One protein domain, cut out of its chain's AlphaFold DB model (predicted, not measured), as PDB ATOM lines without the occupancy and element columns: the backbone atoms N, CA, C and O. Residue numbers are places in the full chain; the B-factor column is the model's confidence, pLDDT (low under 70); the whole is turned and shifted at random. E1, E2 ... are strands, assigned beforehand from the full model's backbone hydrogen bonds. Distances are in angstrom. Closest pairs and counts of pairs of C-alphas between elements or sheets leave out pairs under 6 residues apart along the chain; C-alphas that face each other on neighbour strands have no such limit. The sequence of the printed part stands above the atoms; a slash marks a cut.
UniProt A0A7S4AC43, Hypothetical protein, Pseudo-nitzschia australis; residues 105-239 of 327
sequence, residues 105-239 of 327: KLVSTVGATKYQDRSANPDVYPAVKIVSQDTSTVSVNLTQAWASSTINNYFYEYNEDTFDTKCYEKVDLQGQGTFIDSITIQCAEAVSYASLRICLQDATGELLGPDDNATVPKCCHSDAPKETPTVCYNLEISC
ATOM      1  N   LYS A 105     -58.305  -0.384 -27.614       94.38
ATOM      2  CA  LYS A 105     -58.576  -1.159 -28.822       94.38
ATOM      3  C   LYS A 105     -57.407  -1.048 -29.790       94.38
ATOM      4  O   LYS A 105     -57.051   0.039 -30.237       94.38
ATOM      5  N   LEU A 106     -56.844  -2.193 -30.164       96.38
ATOM      6  CA  LEU A 106     -55.885  -2.280 -31.260       96.38
ATOM      7  C   LEU A 106     -56.621  -2.172 -32.596       96.38
ATOM      8  O   LEU A 106     -57.372  -3.071 -32.972       96.38
ATOM      9  N   VAL A 107     -56.408  -1.065 -33.306       97.06
ATOM     10  CA  VAL A 107     -57.042  -0.796 -34.605       97.06
ATOM     11  C   VAL A 107     -56.300  -1.513 -35.720       97.06
ATOM     12  O   VAL A 107     -56.913  -2.142 -36.582       97.06
ATOM     13  N   SER A 108     -54.973  -1.417 -35.715       97.56
ATOM     14  CA  SER A 108     -54.141  -2.019 -36.752       97.56
ATOM     15  C   SER A 108     -52.708  -2.211 -36.282       97.56
ATOM     16  O   SER A 108     -52.180  -1.371 -35.550       97.56
ATOM     17  N   THR A 109     -52.062  -3.236 -36.825       98.25
ATOM     18  CA  THR A 109     -50.620  -3.457 -36.727       98.25
ATOM     19  C   THR A 109     -50.015  -3.394 -38.123       98.25
ATOM     20  O   THR A 109     -50.578  -3.948 -39.068       98.25
ATOM     21  N   VAL A 110     -48.869  -2.732 -38.247       98.00
ATOM     22  CA  VAL A 110     -48.012  -2.787 -39.435       98.00
ATOM     23  C   VAL A 110     -46.733  -3.501 -39.017       98.00
ATOM     24  O   VAL A 110     -45.994  -2.972 -38.193       98.00
ATOM     25  N   GLY A 111     -46.520  -4.707 -39.538       97.44
ATOM     26  CA  GLY A 111     -45.474  -5.642 -39.117       97.44
ATOM     27  C   GLY A 111     -46.052  -6.987 -38.659       97.44
ATOM     28  O   GLY A 111     -47.274  -7.158 -38.595       97.44
ATOM     29  N   ALA A 112     -45.181  -7.946 -38.363       96.75
ATOM     30  CA  ALA A 112     -45.545  -9.302 -37.946       96.75
ATOM     31  C   ALA A 112     -45.485  -9.504 -36.426       96.75
ATOM     32  O   ALA A 112     -46.183 -10.376 -35.889       96.75
ATOM     33  N   THR A 113     -44.679  -8.706 -35.723       96.12
ATOM     34  CA  THR A 113     -44.567  -8.770 -34.267       96.12
ATOM     35  C   THR A 113     -45.913  -8.443 -33.625       96.12
ATOM     36  O   THR A 113     -46.577  -7.453 -33.937       96.12
ATOM     37  N   LYS A 114     -46.366  -9.332 -32.735       95.12
ATOM     38  CA  LYS A 114     -47.689  -9.228 -32.117       95.12
ATOM     39  C   LYS A 114     -47.710  -8.148 -31.042       95.12
ATOM     40  O   LYS A 114     -46.783  -8.017 -30.245       95.12
ATOM     41  N   TYR A 115     -48.830  -7.436 -30.976       94.81
ATOM     42  CA  TYR A 115     -49.119  -6.545 -29.861       94.81
ATOM     43  C   TYR A 115     -49.354  -7.351 -28.578       94.81
ATOM     44  O   TYR A 115     -50.021  -8.388 -28.603       94.81
ATOM     45  N   GLN A 116     -48.822  -6.860 -27.463       90.19
ATOM     46  CA  GLN A 116     -48.944  -7.495 -26.156       90.19
ATOM     47  C   GLN A 116     -50.168  -6.947 -25.422       90.19
ATOM     48  O   GLN A 116     -50.101  -5.937 -24.720       90.19
ATOM     49  N   ASP A 117     -51.304  -7.613 -25.622       81.25
ATOM     50  CA  ASP A 117     -52.547  -7.320 -24.913       81.25
ATOM     51  C   ASP A 117     -52.672  -8.204 -23.666       81.25
ATOM     52  O   ASP A 117     -52.670  -9.437 -23.744       81.25
ATOM     53  N   ARG A 118     -52.837  -7.565 -22.504       79.00
ATOM     54  CA  ARG A 118     -53.036  -8.253 -21.223       79.00
ATOM     55  C   ARG A 118     -54.294  -9.122 -21.225       79.00
ATOM     56  O   ARG A 118     -54.323 -10.145 -20.544       79.00
ATOM     57  N   SER A 119     -55.319  -8.751 -21.993       73.75
ATOM     58  CA  SER A 119     -56.545  -9.551 -22.110       73.75
ATOM     59  C   SER A 119     -56.274 -10.928 -22.722       73.75
ATOM     60  O   SER A 119     -56.968 -11.891 -22.401       73.75
ATOM     61  N   ALA A 120     -55.248 -11.035 -23.573       75.06
ATOM     62  CA  ALA A 120     -54.821 -12.292 -24.178       75.06
ATOM     63  C   ALA A 120     -53.807 -13.057 -23.308       75.06
ATOM     64  O   ALA A 120     -53.765 -14.286 -23.372       75.06
ATOM     65  N   ASN A 121     -52.999 -12.355 -22.503       79.81
ATOM     66  CA  ASN A 121     -52.037 -12.967 -21.589       79.81
ATOM     67  C   ASN A 121     -51.944 -12.197 -20.250       79.81
ATOM     68  O   ASN A 121     -51.331 -11.127 -20.204       79.81
ATOM     69  N   PRO A 122     -52.508 -12.730 -19.149       80.62
ATOM     70  CA  PRO A 122     -52.541 -12.039 -17.861       80.62
ATOM     71  C   PRO A 122     -51.163 -11.885 -17.202       80.62
ATOM     72  O   PRO A 122     -51.020 -11.018 -16.337       80.62
ATOM     73  N   ASP A 123     -50.175 -12.685 -17.614       79.38
ATOM     74  CA  ASP A 123     -48.810 -12.679 -17.073       79.38
ATOM     75  C   ASP A 123     -47.901 -11.639 -17.758       79.38
ATOM     76  O   ASP A 123     -46.738 -11.489 -17.387       79.38
ATOM     77  N   VAL A 124     -48.416 -10.907 -18.754       82.94
ATOM     78  CA  VAL A 124     -47.665  -9.899 -19.516       82.94
ATOM     79  C   VAL A 124     -48.020  -8.487 -19.052       82.94
ATOM     80  O   VAL A 124     -49.182  -8.150 -18.807       82.94
ATOM     81  N   TYR A 125     -46.999  -7.635 -18.946       85.94
ATOM     82  CA  TYR A 125     -47.177  -6.214 -18.668       85.94
ATOM     83  C   TYR A 125     -47.888  -5.527 -19.844       85.94
ATOM     84  O   TYR A 125     -47.448  -5.678 -20.982       85.94
ATOM     85  N   PRO A 126     -48.977  -4.771 -19.614       91.38
ATOM     86  CA  PRO A 126     -49.674  -4.088 -20.696       91.38
ATOM     87  C   PRO A 126     -48.825  -2.936 -21.233       91.38
ATOM     88  O   PRO A 126     -48.396  -2.077 -20.462       91.38
ATOM     89  N   ALA A 127     -48.648  -2.861 -22.555       94.62
ATOM     90  CA  ALA A 127     -47.893  -1.767 -23.177       94.62
ATOM     91  C   ALA A 127     -48.480  -0.382 -22.848       94.62
ATOM     92  O   ALA A 127     -47.744   0.596 -22.728       94.62
ATOM     93  N   VAL A 128     -49.802  -0.317 -22.658       95.62
ATOM     94  CA  VAL A 128     -50.547   0.893 -22.300       95.62
ATOM     95  C   VAL A 128     -51.460   0.596 -21.116       95.62
ATOM     96  O   VAL A 128     -52.249  -0.349 -21.153       95.62
ATOM     97  N   LYS A 129     -51.376   1.417 -20.066       94.06
ATOM     98  CA  LYS A 129     -52.251   1.346 -18.889       94.06
ATOM     99  C   LYS A 129     -52.941   2.687 -18.672       94.06
ATOM    100  O   LYS A 129     -52.266   3.682 -18.434       94.06
ATOM    101  N   ILE A 130     -54.272   2.704 -18.671       94.88
ATOM    102  CA  ILE A 130     -55.045   3.905 -18.331       94.88
ATOM    103  C   ILE A 130     -54.856   4.234 -16.847       94.88
ATOM    104  O   ILE A 130     -55.030   3.374 -15.980       94.88
ATOM    105  N   VAL A 131     -54.472   5.480 -16.575       95.00
ATOM    106  CA  VAL A 131     -54.287   6.042 -15.228       95.00
ATOM    107  C   VAL A 131     -55.506   6.857 -14.824       95.00
ATOM    108  O   VAL A 131     -55.987   6.722 -13.703       95.00
ATOM    109  N   SER A 132     -56.019   7.671 -15.740       93.81
ATOM    110  CA  SER A 132     -57.235   8.461 -15.562       93.81
ATOM    111  C   SER A 132     -57.891   8.698 -16.910       93.81
ATOM    112  O   SER A 132     -57.216   8.733 -17.934       93.81
ATOM    113  N   GLN A 133     -59.207   8.846 -16.907       93.12
ATOM    114  CA  GLN A 133     -59.981   9.144 -18.102       93.12
ATOM    115  C   GLN A 133     -61.127  10.085 -17.741       93.12
ATOM    116  O   GLN A 133     -61.751   9.929 -16.685       93.12
ATOM    117  N   ASP A 134     -61.376  11.054 -18.610       90.12
ATOM    118  CA  ASP A 134     -62.530  11.943 -18.582       90.12
ATOM    119  C   ASP A 134     -63.084  12.117 -20.007       90.12
ATOM    120  O   ASP A 134     -62.604  11.513 -20.957       90.12
ATOM    121  N   THR A 135     -64.128  12.923 -20.195       91.25
ATOM    122  CA  THR A 135     -64.776  13.065 -21.513       91.25
ATOM    123  C   THR A 135     -63.911  13.737 -22.585       91.25
ATOM    124  O   THR A 135     -64.213  13.609 -23.770       91.25
ATOM    125  N   SER A 136     -62.887  14.482 -22.178       93.19
ATOM    126  CA  SER A 136     -62.014  15.304 -23.022       93.19
ATOM    127  C   SER A 136     -60.578  14.798 -23.105       93.19
ATOM    128  O   SER A 136     -59.925  15.047 -24.114       93.19
ATOM    129  N   THR A 137     -60.080  14.086 -22.098       94.94
ATOM    130  CA  THR A 137     -58.703  13.601 -22.045       94.94
ATOM    131  C   THR A 137     -58.614  12.198 -21.458       94.94
ATOM    132  O   THR A 137     -59.451  11.758 -20.665       94.94
ATOM    133  N   VAL A 138     -57.557  11.484 -21.835       95.75
ATOM    134  CA  VAL A 138     -57.167  10.227 -21.198       95.75
ATOM    135  C   VAL A 138     -55.680  10.256 -20.880       95.75
ATOM    136  O   VAL A 138     -54.852  10.556 -21.739       95.75
ATOM    137  N   SER A 139     -55.331   9.935 -19.638       96.44
ATOM    138  CA  SER A 139     -53.945   9.799 -19.203       96.44
ATOM    139  C   SER A 139     -53.563   8.332 -19.136       96.44
ATOM    140  O   SER A 139     -54.244   7.526 -18.491       96.44
ATOM    141  N   VAL A 140     -52.452   7.982 -19.776       96.88
ATOM    142  CA  VAL A 140     -51.947   6.613 -19.839       96.88
ATOM    143  C   VAL A 140     -50.477   6.534 -19.455       96.88
ATOM    144  O   VAL A 140     -49.679   7.413 -19.769       96.88
ATOM    145  N   ASN A 141     -50.121   5.429 -18.810       96.75
ATOM    146  CA  ASN A 141     -48.744   5.014 -18.609       96.75
ATOM    147  C   ASN A 141     -48.333   4.071 -19.735       96.75
ATOM    148  O   ASN A 141     -49.023   3.082 -20.007       96.75
ATOM    149  N   LEU A 142     -47.184   4.356 -20.335       97.06
ATOM    150  CA  LEU A 142     -46.537   3.500 -21.317       97.06
ATOM    151  C   LEU A 142     -45.506   2.618 -20.618       97.06
ATOM    152  O   LEU A 142     -44.709   3.098 -19.805       97.06
ATOM    153  N   THR A 143     -45.510   1.326 -20.937       95.81
ATOM    154  CA  THR A 143     -44.503   0.384 -20.439       95.81
ATOM    155  C   THR A 143     -43.981  -0.510 -21.554       95.81
ATOM    156  O   THR A 143     -44.657  -0.757 -22.556       95.81
ATOM    157  N   GLN A 144     -42.754  -0.996 -21.397       93.94
ATOM    158  CA  GLN A 144     -42.196  -1.990 -22.303       93.94
ATOM    159  C   GLN A 144     -42.909  -3.326 -22.059       93.94
ATOM    160  O   GLN A 144     -42.867  -3.845 -20.945       93.94
ATOM    161  N   ALA A 145     -43.541  -3.900 -23.088       93.44
ATOM    162  CA  ALA A 145     -44.295  -5.150 -22.948       93.44
ATOM    163  C   ALA A 145     -43.709  -6.384 -23.667       93.44
ATOM    164  O   ALA A 145     -44.108  -7.506 -23.354       93.44
ATOM    165  N   TRP A 146     -42.818  -6.226 -24.650       90.06
ATOM    166  CA  TRP A 146     -42.537  -7.275 -25.645       90.06
ATOM    167  C   TRP A 146     -41.414  -8.241 -25.294       90.06
ATOM    168  O   TRP A 146     -41.516  -9.420 -25.621       90.06
ATOM    169  N   ALA A 147     -40.342  -7.756 -24.682       79.06
ATOM    170  CA  ALA A 147     -39.093  -8.505 -24.599       79.06
ATOM    171  C   ALA A 147     -38.398  -8.313 -23.257       79.06
ATOM    172  O   ALA A 147     -38.439  -7.231 -22.675       79.06
ATOM    173  N   SER A 148     -37.702  -9.359 -22.811       80.19
ATOM    174  CA  SER A 148     -36.692  -9.249 -21.759       80.19
ATOM    175  C   SER A 148     -35.406  -8.581 -22.253       80.19
ATOM    176  O   SER A 148     -34.634  -8.093 -21.430       80.19
ATOM    177  N   SER A 149     -35.157  -8.589 -23.569       86.38
ATOM    178  CA  SER A 149     -34.031  -7.897 -24.196       86.38
ATOM    179  C   SER A 149     -34.310  -6.406 -24.390       86.38
ATOM    180  O   SER A 149     -35.426  -5.917 -24.184       86.38
ATOM    181  N   THR A 150     -33.255  -5.669 -24.728       91.00
ATOM    182  CA  THR A 150     -33.304  -4.221 -24.921       91.00
ATOM    183  C   THR A 150     -33.938  -3.882 -26.266       91.00
ATOM    184  O   THR A 150     -33.489  -4.375 -27.296       91.00
ATOM    185  N   ILE A 151     -34.933  -2.994 -26.271       93.06
ATOM    186  CA  ILE A 151     -35.433  -2.374 -27.505       93.06
ATOM    187  C   ILE A 151     -34.571  -1.146 -27.797       93.06
ATOM    188  O   ILE A 151     -34.450  -0.278 -26.931       93.06
ATOM    189  N   ASN A 152     -33.996  -1.062 -29.005       93.44
ATOM    190  CA  ASN A 152     -33.148   0.072 -29.376       93.44
ATOM    191  C   ASN A 152     -33.929   1.381 -29.372       93.44
ATOM    192  O   ASN A 152     -33.541   2.282 -28.641       93.44
ATOM    193  N   ASN A 153     -35.024   1.461 -30.135       95.62
ATOM    194  CA  ASN A 153     -35.833   2.672 -30.233       95.62
ATOM    195  C   ASN A 153     -37.323   2.364 -30.043       95.62
ATOM    196  O   ASN A 153     -37.886   1.432 -30.630       95.62
ATOM    197  N   TYR A 154     -37.969   3.195 -29.239       96.62
ATOM    198  CA  TYR A 154     -39.396   3.184 -28.964       96.62
ATOM    199  C   TYR A 154     -39.951   4.569 -29.259       96.62
ATOM    200  O   TYR A 154     -39.619   5.547 -28.588       96.62
ATOM    201  N   PHE A 155     -40.816   4.642 -30.257       97.88
ATOM    202  CA  PHE A 155     -41.477   5.867 -30.670       97.88
ATOM    203  C   PHE A 155     -42.940   5.823 -30.263       97.88
ATOM    204  O   PHE A 155     -43.597   4.790 -30.408       97.88
ATOM    205  N   TYR A 156     -43.468   6.951 -29.812       98.12
ATOM    206  CA  TYR A 156     -44.903   7.114 -29.624       98.12
ATOM    207  C   TYR A 156     -45.355   8.480 -30.102       98.12
ATOM    208  O   TYR A 156     -44.693   9.493 -29.879       98.12
ATOM    209  N   GLU A 157     -46.499   8.471 -30.767       97.56
ATOM    210  CA  GLU A 157     -47.130   9.620 -31.387       97.56
ATOM    211  C   GLU A 157     -48.575   9.709 -30.898       97.56
ATOM    212  O   GLU A 157     -49.303   8.710 -30.886       97.56
ATOM    213  N   TYR A 158     -48.985  10.902 -30.483       97.19
ATOM    214  CA  TYR A 158     -50.348  11.177 -30.039       97.19
ATOM    215  C   TYR A 158     -50.706  12.644 -30.270       97.19
ATOM    216  O   TYR A 158     -49.837  13.498 -30.442       97.19
ATOM    217  N   ASN A 159     -52.001  12.931 -30.257       93.00
ATOM    218  CA  ASN A 159     -52.512  14.291 -30.366       93.00
ATOM    219  C   ASN A 159     -52.613  14.916 -28.968       93.00
ATOM    220  O   ASN A 159     -53.366  14.426 -28.122       93.00
ATOM    221  N   GLU A 160     -51.823  15.961 -28.714       90.88
ATOM    222  CA  GLU A 160     -51.921  16.753 -27.477       90.88
ATOM    223  C   GLU A 160     -53.164  17.646 -27.518       90.88
ATOM    224  O   GLU A 160     -53.819  17.825 -26.498       90.88
ATOM    225  N   ASP A 161     -53.533  18.129 -28.707       89.25
ATOM    226  CA  ASP A 161     -54.790  18.823 -28.966       89.25
ATOM    227  C   ASP A 161     -55.343  18.482 -30.370       89.25
ATOM    228  O   ASP A 161     -54.944  17.501 -30.995       89.25
ATOM    229  N   THR A 162     -56.315  19.248 -30.874       84.56
ATOM    230  CA  THR A 162     -56.954  18.982 -32.183       84.56
ATOM    231  C   THR A 162     -56.029  19.239 -33.385       84.56
ATOM    232  O   THR A 162     -56.323  18.790 -34.496       84.56
ATOM    233  N   PHE A 163     -54.930  19.960 -33.189       87.69
ATOM    234  CA  PHE A 163     -54.050  20.474 -34.238       87.69
ATOM    235  C   PHE A 163     -52.594  20.030 -34.069       87.69
ATOM    236  O   PHE A 163     -51.892  19.885 -35.072       87.69
ATOM    237  N   ASP A 164     -52.167  19.777 -32.832       90.75
ATOM    238  CA  ASP A 164     -50.790  19.464 -32.489       90.75
ATOM    239  C   ASP A 164     -50.609  17.981 -32.164       90.75
ATOM    240  O   ASP A 164     -51.037  17.446 -31.134       90.75
ATOM    241  N   THR A 165     -49.880  17.317 -33.055       94.44
ATOM    242  CA  THR A 165     -49.375  15.966 -32.845       94.44
ATOM    243  C   THR A 165     -47.983  16.031 -32.225       94.44
ATOM    244  O   THR A 165     -47.076  16.678 -32.759       94.44
ATOM    245  N   LYS A 166     -47.787  15.332 -31.107       95.94
ATOM    246  CA  LYS A 166     -46.468  15.126 -30.508       95.94
ATOM    247  C   LYS A 166     -45.917  13.782 -30.922       95.94
ATOM    248  O   LYS A 166     -46.653  12.803 -31.006       95.94
ATOM    249  N   CYS A 167     -44.603  13.733 -31.100       96.94
ATOM    250  CA  CYS A 167     -43.885  12.477 -31.117       96.94
ATOM    251  C   CYS A 167     -42.664  12.537 -30.214       96.94
ATOM    252  O   CYS A 167     -41.983  13.559 -30.130       96.94
ATOM    253  N   TYR A 168     -42.393  11.413 -29.569       97.38
ATOM    254  CA  TYR A 168     -41.250  11.226 -28.705       97.38
ATOM    255  C   TYR A 168     -40.541   9.928 -29.060       97.38
ATOM    256  O   TYR A 168     -41.165   8.942 -29.460       97.38
ATOM    257  N   GLU A 169     -39.231   9.941 -28.863       96.88
ATOM    258  CA  GLU A 169     -38.363   8.781 -28.960       96.88
ATOM    259  C   GLU A 169     -37.809   8.451 -27.574       96.88
ATOM    260  O   GLU A 169     -37.468   9.336 -26.779       96.88
ATOM    261  N   LYS A 170     -37.718   7.157 -27.288       96.06
ATOM    262  CA  LYS A 170     -37.017   6.611 -26.132       96.06
ATOM    263  C   LYS A 170     -36.073   5.541 -26.638       96.06
ATOM    264  O   LYS A 170     -36.475   4.683 -27.420       96.06
ATOM    265  N   VAL A 171     -34.837   5.604 -26.175       95.06
ATOM    266  CA  VAL A 171     -33.777   4.696 -26.598       95.06
ATOM    267  C   VAL A 171     -33.405   3.735 -25.477       95.06
ATOM    268  O   VAL A 171     -33.633   4.032 -24.303       95.06
ATOM    269  N   ASP A 172     -32.833   2.593 -25.849       91.44
ATOM    270  CA  ASP A 172     -32.235   1.609 -24.941       91.44
ATOM    271  C   ASP A 172     -33.175   1.152 -23.810       91.44
ATOM    272  O   ASP A 172     -32.800   1.077 -22.635       91.44
ATOM    273  N   LEU A 173     -34.422   0.822 -24.161       92.25
ATOM    274  CA  LEU A 173     -35.415   0.358 -23.193       92.25
ATOM    275  C   LEU A 173     -35.126  -1.080 -22.768       92.25
ATOM    276  O   LEU A 173     -35.339  -2.021 -23.533       92.25
ATOM    277  N   GLN A 174     -34.669  -1.248 -21.531       91.12
ATOM    278  CA  GLN A 174     -34.283  -2.545 -20.979       91.12
ATOM    279  C   GLN A 174     -35.448  -3.232 -20.276       91.12
ATOM    280  O   GLN A 174     -36.045  -2.649 -19.374       91.12
ATOM    281  N   GLY A 175     -35.686  -4.502 -20.600       86.25
ATOM    282  CA  GLY A 175     -36.528  -5.393 -19.809       86.25
ATOM    283  C   GLY A 175     -38.034  -5.133 -19.906       86.25
ATOM    284  O   GLY A 175     -38.511  -4.036 -20.197       86.25
ATOM    285  N   GLN A 176     -38.792  -6.189 -19.622       90.25
ATOM    286  CA  GLN A 176     -40.245  -6.149 -19.611       90.25
ATOM    287  C   GLN A 176     -40.766  -5.440 -18.355       90.25
ATOM    288  O   GLN A 176     -40.249  -5.635 -17.256       90.25
ATOM    289  N   GLY A 177     -41.812  -4.636 -18.516       90.25
ATOM    290  CA  GLY A 177     -42.456  -3.875 -17.446       90.25
ATOM    291  C   GLY A 177     -41.784  -2.539 -17.126       90.25
ATOM    292  O   GLY A 177     -42.266  -1.814 -16.255       90.25
ATOM    293  N   THR A 178     -40.705  -2.182 -17.825       93.81
ATOM    294  CA  THR A 178     -40.033  -0.893 -17.641       93.81
ATOM    295  C   THR A 178     -40.969   0.255 -17.995       93.81
ATOM    296  O   THR A 178     -41.556   0.283 -19.077       93.81
ATOM    297  N   PHE A 179     -41.121   1.198 -17.062       95.06
ATOM    298  CA  PHE A 179     -41.897   2.417 -17.261       95.06
ATOM    299  C   PHE A 179     -41.197   3.326 -18.272       95.06
ATOM    300  O   PHE A 179     -40.005   3.602 -18.140       95.06
ATOM    301  N   ILE A 180     -41.951   3.783 -19.267       96.38
ATOM    302  CA  ILE A 180     -41.434   4.586 -20.376       96.38
ATOM    303  C   ILE A 180     -41.815   6.052 -20.180       96.38
ATOM    304  O   ILE A 180     -40.943   6.921 -20.162       96.38
ATOM    305  N   ASP A 181     -43.117   6.323 -20.057       97.50
ATOM    306  CA  ASP A 181     -43.643   7.672 -19.871       97.50
ATOM    307  C   ASP A 181     -45.087   7.664 -19.344       97.50
ATOM    308  O   ASP A 181     -45.775   6.639 -19.391       97.50
ATOM    309  N   SER A 182     -45.542   8.824 -18.871       97.06
ATOM    310  CA  SER A 182     -46.934   9.116 -18.528       97.06
ATOM    311  C   SER A 182     -47.409  10.274 -19.394       97.06
ATOM    312  O   SER A 182     -46.940  11.400 -19.233       97.06
ATOM    313  N   ILE A 183     -48.363  10.007 -20.282       97.44
ATOM    314  CA  ILE A 183     -48.873  10.993 -21.240       97.44
ATOM    315  C   ILE A 183     -50.362  11.236 -21.030       97.44
ATOM    316  O   ILE A 183     -51.094  10.326 -20.646       97.44
ATOM    317  N   THR A 184     -50.805  12.455 -21.324       96.38
ATOM    318  CA  THR A 184     -52.223  12.816 -21.415       96.38
ATOM    319  C   THR A 184     -52.540  13.116 -22.869       96.38
ATOM    320  O   THR A 184     -51.839  13.898 -23.506       96.38
ATOM    321  N   ILE A 185     -53.565  12.454 -23.395       96.44
ATOM    322  CA  ILE A 185     -53.956  12.517 -24.800       96.44
ATOM    323  C   ILE A 185     -55.337  13.155 -24.884       96.44
ATOM    324  O   ILE A 185     -56.252  12.755 -24.156       96.44
ATOM    325  N   GLN A 186     -55.492  14.117 -25.790       95.19
ATOM    326  CA  GLN A 186     -56.781  14.740 -26.050       95.19
ATOM    327  C   GLN A 186     -57.693  13.780 -26.817       95.19
ATOM    328  O   GLN A 186     -57.311  13.136 -27.799       95.19
ATOM    329  N   CYS A 187     -58.938  13.714 -26.374       94.81
ATOM    330  CA  CYS A 187     -59.987  12.939 -27.007       94.81
ATOM    331  C   CYS A 187     -60.602  13.728 -28.154       94.81
ATOM    332  O   CYS A 187     -60.892  14.921 -28.029       94.81
ATOM    333  N   ALA A 188     -60.858  13.049 -29.268       88.56
ATOM    334  CA  ALA A 188     -61.567  13.660 -30.378       88.56
ATOM    335  C   ALA A 188     -63.037  13.897 -29.993       88.56
ATOM    336  O   ALA A 188     -63.772  12.948 -29.702       88.56
ATOM    337  N   GLU A 189     -63.482  15.156 -30.036       84.06
ATOM    338  CA  GLU A 189     -64.821  15.574 -29.584       84.06
ATOM    339  C   GLU A 189     -65.959  14.796 -30.258       84.06
ATOM    340  O   GLU A 189     -66.973  14.492 -29.636       84.06
ATOM    341  N   ALA A 190     -65.783  14.437 -31.532       80.69
ATOM    342  CA  ALA A 190     -66.810  13.756 -32.313       80.69
ATOM    343  C   ALA A 190     -67.003  12.276 -31.937       80.69
ATOM    344  O   ALA A 190     -68.046  11.702 -32.246       80.69
ATOM    345  N   VAL A 191     -65.994  11.639 -31.336       76.00
ATOM    346  CA  VAL A 191     -65.917  10.170 -31.255       76.00
ATOM    347  C   VAL A 191     -65.438   9.633 -29.902       76.00
ATOM    348  O   VAL A 191     -65.422   8.420 -29.697       76.00
ATOM    349  N   SER A 192     -65.144  10.507 -28.932       89.12
ATOM    350  CA  SER A 192     -64.813  10.163 -27.534       89.12
ATOM    351  C   SER A 192     -63.681   9.137 -27.365       89.12
ATOM    352  O   SER A 192     -63.629   8.420 -26.364       89.12
ATOM    353  N   TYR A 193     -62.771   9.070 -28.339       94.69
ATOM    354  CA  TYR A 193     -61.542   8.290 -28.254       94.69
ATOM    355  C   TYR A 193     -60.319   9.158 -28.539       94.69
ATOM    356  O   TYR A 193     -60.369  10.128 -29.300       94.69
ATOM    357  N   ALA A 194     -59.210   8.768 -27.930       96.19
ATOM    358  CA  ALA A 194     -57.876   9.272 -28.182       96.19
ATOM    359  C   ALA A 194     -57.120   8.303 -29.101       96.19
ATOM    360  O   ALA A 194     -57.299   7.086 -29.025       96.19
ATOM    361  N   SER A 195     -56.277   8.844 -29.980       96.38
ATOM    362  CA  SER A 195     -55.418   8.051 -30.867       96.38
ATOM    363  C   SER A 195     -53.994   8.024 -30.329       96.38
ATOM    364  O   SER A 195     -53.418   9.076 -30.049       96.38
ATOM    365  N   LEU A 196     -53.428   6.826 -30.215       97.81
ATOM    366  CA  LEU A 196     -52.037   6.606 -29.833       97.81
ATOM    367  C   LEU A 196     -51.393   5.663 -30.843       97.81
ATOM    368  O   LEU A 196     -51.887   4.559 -31.080       97.81
ATOM    369  N   ARG A 197     -50.264   6.070 -31.412       98.19
ATOM    370  CA  ARG A 197     -49.440   5.213 -32.257       98.19
ATOM    371  C   ARG A 197     -48.139   4.903 -31.543       98.19
ATOM    372  O   ARG A 197     -47.461   5.813 -31.087       98.19
ATOM    373  N   ILE A 198     -47.779   3.628 -31.475       98.00
ATOM    374  CA  ILE A 198     -46.509   3.158 -30.910       98.00
ATOM    375  C   ILE A 198     -45.735   2.469 -32.024       98.00
ATOM    376  O   ILE A 198     -46.295   1.608 -32.699       98.00
ATOM    377  N   CYS A 199     -44.462   2.801 -32.207       98.06
ATOM    378  CA  CYS A 199     -43.572   2.092 -33.117       98.06
ATOM    379  C   CYS A 199     -42.330   1.606 -32.375       98.06
ATOM    380  O   CYS A 199     -41.700   2.364 -31.644       98.06
ATOM    381  N   LEU A 200     -41.969   0.345 -32.584       97.00
ATOM    382  CA  LEU A 200     -40.732  -0.241 -32.081       97.00
ATOM    383  C   LEU A 200     -39.787  -0.405 -33.251       97.00
ATOM    384  O   LEU A 200     -40.217  -0.837 -34.319       97.00
ATOM    385  N   GLN A 201     -38.520  -0.106 -33.029       96.12
ATOM    386  CA  GLN A 201     -37.476  -0.294 -34.015       96.12
ATOM    387  C   GLN A 201     -36.262  -0.919 -33.326       96.12
ATOM    388  O   GLN A 201     -35.770  -0.417 -32.314       96.12
ATOM    389  N   ASP A 202     -35.817  -2.048 -33.864       93.81
ATOM    390  CA  ASP A 202     -34.789  -2.902 -33.276       93.81
ATOM    391  C   ASP A 202     -33.865  -3.402 -34.386       93.81
ATOM    392  O   ASP A 202     -34.282  -4.107 -35.305       93.81
ATOM    393  N   ALA A 203     -32.599  -3.001 -34.309       89.75
ATOM    394  CA  ALA A 203     -31.578  -3.385 -35.275       89.75
ATOM    395  C   ALA A 203     -30.887  -4.705 -34.906       89.75
ATOM    396  O   ALA A 203     -30.156  -5.255 -35.731       89.75
ATOM    397  N   THR A 204     -31.088  -5.212 -33.685       87.81
ATOM    398  CA  THR A 204     -30.446  -6.449 -33.218       87.81
ATOM    399  C   THR A 204     -31.064  -7.696 -33.852       87.81
ATOM    400  O   THR A 204     -30.382  -8.710 -34.003       87.81
ATOM    401  N   GLY A 205     -32.337  -7.609 -34.254       83.69
ATOM    402  CA  GLY A 205     -33.110  -8.731 -34.787       83.69
ATOM    403  C   GLY A 205     -33.546  -9.738 -33.718       83.69
ATOM    404  O   GLY A 205     -33.977 -10.837 -34.064       83.69
ATOM    405  N   GLU A 206     -33.413  -9.401 -32.430       89.19
ATOM    406  CA  GLU A 206     -33.841 -10.277 -31.335       89.19
ATOM    407  C   GLU A 206     -35.358 -10.239 -31.136       89.19
ATOM    408  O   GLU A 206     -35.964 -11.279 -30.864       89.19
ATOM    409  N   LEU A 207     -35.968  -9.057 -31.272       93.19
ATOM    410  CA  LEU A 207     -37.414  -8.887 -31.141       93.19
ATOM    411  C   LEU A 207     -38.112  -8.817 -32.502       93.19
ATOM    412  O   LEU A 207     -39.165  -9.430 -32.673       93.19
ATOM    413  N   LEU A 208     -37.551  -8.052 -33.440       95.56
ATOM    414  CA  LEU A 208     -38.198  -7.745 -34.716       95.56
ATOM    415  C   LEU A 208     -37.604  -8.555 -35.867       95.56
ATOM    416  O   LEU A 208     -36.389  -8.712 -35.988       95.56
ATOM    417  N   GLY A 209     -38.488  -9.070 -36.718       94.69
ATOM    418  CA  GLY A 209     -38.141  -9.882 -37.879       94.69
ATOM    419  C   GLY A 209     -38.161  -9.098 -39.196       94.69
ATOM    420  O   GLY A 209     -38.550  -7.934 -39.238       94.69
ATOM    421  N   PRO A 210     -37.803  -9.742 -40.320       94.69
ATOM    422  CA  PRO A 210     -37.826  -9.111 -41.646       94.69
ATOM    423  C   PRO A 210     -39.234  -8.707 -42.117       94.69
ATOM    424  O   PRO A 210     -39.365  -7.852 -42.990       94.69
ATOM    425  N   ASP A 211     -40.282  -9.303 -41.541       96.94
ATOM    426  CA  ASP A 211     -41.675  -8.948 -41.824       96.94
ATOM    427  C   ASP A 211     -42.143  -7.702 -41.040       96.94
ATOM    428  O   ASP A 211     -43.231  -7.181 -41.290       96.94
ATOM    429  N   ASP A 212     -41.328  -7.195 -40.108       97.81
ATOM    430  CA  ASP A 212     -41.547  -5.925 -39.417       97.81
ATOM    431  C   ASP A 212     -40.983  -4.781 -40.266       97.81
ATOM    432  O   ASP A 212     -39.840  -4.355 -40.122       97.81
ATOM    433  N   ASN A 213     -41.804  -4.301 -41.199       97.12
ATOM    434  CA  ASN A 213     -41.428  -3.330 -42.230       97.12
ATOM    435  C   ASN A 213     -42.190  -1.996 -42.131       97.12
ATOM    436  O   ASN A 213     -42.372  -1.289 -43.130       97.12
ATOM    437  N   ALA A 214     -42.678  -1.651 -40.942       97.56
ATOM    438  CA  ALA A 214     -43.365  -0.389 -40.725       97.56
ATOM    439  C   ALA A 214     -42.424   0.808 -40.912       97.56
ATOM    440  O   ALA A 214     -41.205   0.713 -40.841       97.56
ATOM    441  N   THR A 215     -43.006   1.981 -41.145       96.69
ATOM    442  CA  THR A 215     -42.248   3.234 -41.225       96.69
ATOM    443  C   THR A 215     -42.556   4.086 -40.003       96.69
ATOM    444  O   THR A 215     -43.726   4.407 -39.758       96.69
ATOM    445  N   VAL A 216     -41.512   4.465 -39.262       96.38
ATOM    446  CA  VAL A 216     -41.613   5.421 -38.153       96.38
ATOM    447  C   VAL A 216     -42.161   6.758 -38.689       96.38
ATOM    448  O   VAL A 216     -41.720   7.215 -39.749       96.38
ATOM    449  N   PRO A 217     -43.138   7.389 -38.014       92.88
ATOM    450  CA  PRO A 217     -43.683   8.678 -38.430       92.88
ATOM    451  C   PRO A 217     -42.599   9.749 -38.600       92.88
ATOM    452  O   PRO A 217     -41.636   9.820 -37.839       92.88
ATOM    453  N   LYS A 218     -42.773  10.636 -39.588       90.00
ATOM    454  CA  LYS A 218     -41.772  11.671 -39.912       90.00
ATOM    455  C   LYS A 218     -41.510  12.639 -38.757       90.00
ATOM    456  O   LYS A 218     -40.393  13.130 -38.642       90.00
ATOM    457  N   CYS A 219     -42.517  12.906 -37.928       90.44
ATOM    458  CA  CYS A 219     -42.407  13.783 -36.762       90.44
ATOM    459  C   CYS A 219     -41.480  13.234 -35.668       90.44
ATOM    460  O   CYS A 219     -41.035  13.997 -34.823       90.44
ATOM    461  N   CYS A 220     -41.184  11.935 -35.680       90.25
ATOM    462  CA  CYS A 220     -40.363  11.283 -34.663       90.25
ATOM    463  C   CYS A 220     -38.862  11.295 -34.980       90.25
ATOM    464  O   CYS A 220     -38.084  10.842 -34.156       90.25
ATOM    465  N   HIS A 221     -38.464  11.771 -36.169       90.50
ATOM    466  CA  HIS A 221     -37.065  11.953 -36.576       90.50
ATOM    467  C   HIS A 221     -36.123  10.764 -36.280       90.50
ATOM    468  O   HIS A 221     -35.031  10.969 -35.773       90.50
ATOM    469  N   SER A 222     -36.515   9.529 -36.625       92.44
ATOM    470  CA  SER A 222     -35.643   8.352 -36.450       92.44
ATOM    471  C   SER A 222     -34.323   8.504 -37.221       92.44
ATOM    472  O   SER A 222     -34.329   8.703 -38.440       92.44
ATOM    473  N   ASP A 223     -33.208   8.351 -36.504       91.69
ATOM    474  CA  ASP A 223     -31.846   8.363 -37.058       91.69
ATOM    475  C   ASP A 223     -31.406   6.993 -37.609       91.69
ATOM    476  O   ASP A 223     -30.348   6.866 -38.236       91.69
ATOM    477  N   ALA A 224     -32.201   5.944 -37.384       90.69
ATOM    478  CA  ALA A 224     -31.871   4.604 -37.838       90.69
ATOM    479  C   ALA A 224     -31.994   4.468 -39.370       90.69
ATOM    480  O   ALA A 224     -32.793   5.161 -40.015       90.69
ATOM    481  N   PRO A 225     -31.237   3.544 -39.989       92.38
ATOM    482  CA  PRO A 225     -31.418   3.207 -41.395       92.38
ATOM    483  C   PRO A 225     -32.874   2.854 -41.727       92.38
ATOM    484  O   PRO A 225     -33.572   2.198 -40.962       92.38
ATOM    485  N   LYS A 226     -33.329   3.216 -42.932       89.44
ATOM    486  CA  LYS A 226     -34.703   2.924 -43.390       89.44
ATOM    487  C   LYS A 226     -35.042   1.432 -43.446       89.44
ATOM    488  O   LYS A 226     -36.213   1.086 -43.507       89.44
ATOM    489  N   GLU A 227     -34.024   0.581 -43.489       92.81
ATOM    490  CA  GLU A 227     -34.151  -0.876 -43.543       92.81
ATOM    491  C   GLU A 227     -34.160  -1.518 -42.148       92.81
ATOM    492  O   GLU A 227     -34.257  -2.737 -42.044       92.81
ATOM    493  N   THR A 228     -34.052  -0.728 -41.073       95.94
ATOM    494  CA  THR A 228     -34.115  -1.266 -39.715       95.94
ATOM    495  C   THR A 228     -35.514  -1.832 -39.442       95.94
ATOM    496  O   THR A 228     -36.494  -1.088 -39.581       95.94
ATOM    497  N   PRO A 229     -35.623  -3.111 -39.027       97.25
ATOM    498  CA  PRO A 229     -36.897  -3.731 -38.687       97.25
ATOM    499  C   PRO A 229     -37.707  -2.862 -37.729       97.25
ATOM    500  O   PRO A 229     -37.191  -2.369 -36.722       97.25
ATOM    501  N   THR A 230     -38.965  -2.626 -38.084       97.69
ATOM    502  CA  THR A 230     -39.864  -1.716 -37.378       97.69
ATOM    503  C   THR A 230     -41.284  -2.271 -37.388       97.69
ATOM    504  O   THR A 230     -41.821  -2.613 -38.439       97.69
ATOM    505  N   VAL A 231     -41.939  -2.295 -36.231       97.94
ATOM    506  CA  VAL A 231     -43.372  -2.615 -36.103       97.94
ATOM    507  C   VAL A 231     -44.104  -1.407 -35.538       97.94
ATOM    508  O   VAL A 231     -43.587  -0.739 -34.645       97.94
ATOM    509  N   CYS A 232     -45.303  -1.112 -36.037       98.31
ATOM    510  CA  CYS A 232     -46.142  -0.034 -35.513       98.31
ATOM    511  C   CYS A 232     -47.543  -0.532 -35.156       98.31
ATOM    512  O   CYS A 232     -48.154  -1.293 -35.906       98.31
ATOM    513  N   TYR A 233     -48.081  -0.022 -34.055       98.25
ATOM    514  CA  TYR A 233     -49.411  -0.309 -33.538       98.25
ATOM    515  C   TYR A 233     -50.209   0.988 -33.463       98.25
ATOM    516  O   TYR A 233     -49.740   1.962 -32.874       98.25
ATOM    517  N   ASN A 234     -51.412   0.995 -34.035       97.94
ATOM    518  CA  ASN A 234     -52.364   2.094 -33.890       97.94
ATOM    519  C   ASN A 234     -53.445   1.677 -32.892       97.94
ATOM    520  O   ASN A 234     -54.126   0.665 -33.092       97.94
ATOM    521  N   LEU A 235     -53.578   2.451 -31.822       97.62
ATOM    522  CA  LEU A 235     -54.478   2.209 -30.704       97.62
ATOM    523  C   LEU A 235     -55.537   3.315 -30.639       97.62
ATOM    524  O   LEU A 235     -55.224   4.500 -30.769       97.62
ATOM    525  N   GLU A 236     -56.775   2.908 -30.387       96.62
ATOM    526  CA  GLU A 236     -57.872   3.774 -29.954       96.62
ATOM    527  C   GLU A 236     -58.071   3.570 -28.453       96.62
ATOM    528  O   GLU A 236     -58.235   2.436 -27.993       96.62
ATOM    529  N   ILE A 237     -58.053   4.661 -27.692       96.19
ATOM    530  CA  ILE A 237     -58.232   4.643 -26.239       96.19
ATOM    531  C   ILE A 237     -59.520   5.391 -25.917       96.19
ATOM    532  O   ILE A 237     -59.646   6.572 -26.232       96.19
ATOM    533  N   SER A 238     -60.488   4.701 -25.324       95.25
ATOM    534  CA  SER A 238     -61.760   5.289 -24.925       95.25
ATOM    535  C   SER A 238     -61.547   6.282 -23.790       95.25
ATOM    536  O   SER A 238     -60.835   6.004 -22.830       95.25
ATOM    537  N   CYS A 239     -62.193   7.434 -23.903       94.31
ATOM    538  CA  CYS A 239     -62.145   8.482 -22.887       94.31
ATOM    539  C   CYS A 239     -63.285   8.333 -21.872       94.31
ATOM    540  O   CYS A 239     -63.208   8.749 -20.718       94.31
TER     541      CYS A 239
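AT A GLANCE: This is residues 105 to 239 of the 327 residues of the protein "Hypothetical protein" of Pseudo-nitzschia australis (UniProt A0A7S4AC43). Two strongly twisted sheets lie face to face as a sandwich, a layer of five strands (E1, E8, E7, E4, E5) and a layer of three (E2, E3, E6), with long loops at residues 111 to 127 and 202 to 229. Both sheets are antiparallel, in the orders just named. The printed part has 135 residues with no named helix and eight strands, E1 to E8 along the chain; the class is all strand, though under half of the residues, 63, are in named strands. The whole is compact, with a radius of gyration of the C-alphas of 14.3 A, and spans 41 by 34 by 22 A.

IN THESE COORDINATES: Find C-alpha 105 at (-58.576, -1.159, -28.822); E1 runs from there to residue 110. Next come E2, residues 128 to 133, and E3, residues 137 to 143. From first to last C-alpha, E4, residues 151 to 159, measures 24.0 A, E5, residues 165 to 173, 23.1 A, and E6, residues 179 to 186, 21.2 A. E7, residues 193 to 201, measures 26.2 A; E8, residues 230 to 238, measures 26.1 A and ends at C-alpha 238, (-61.760, 5.289, -24.925).

HOW THE PARTS SIT: Start at edge strand E1: N 105 is within hydrogen-bond range of O 236 in E8, 2.8 A. Likewise at 2.8 A, look for N 233 and O 198 in the hairpin E7 and E8, N 155 and O 199 between E4 and E7, and N 154 and O 170 in the hairpin E4 and E5. In the other sheet, the hairpin E2 and E3 has N 131 and O 139, 2.8 A, and E3 and E6 have N 140 and O 183, 2.8 A. Across the sandwich, the closest C-alphas of E6 and E7 are Gln 186 and Ala 194, 6.0 A.

THE WHOLE: The C-alphas farthest apart, Ala 190 and Thr 204, are 41.6 A apart. The printed part has no cut; the links E1 to E2 and E7 to E8 are long. No printed residue is under 70 in pLDDT.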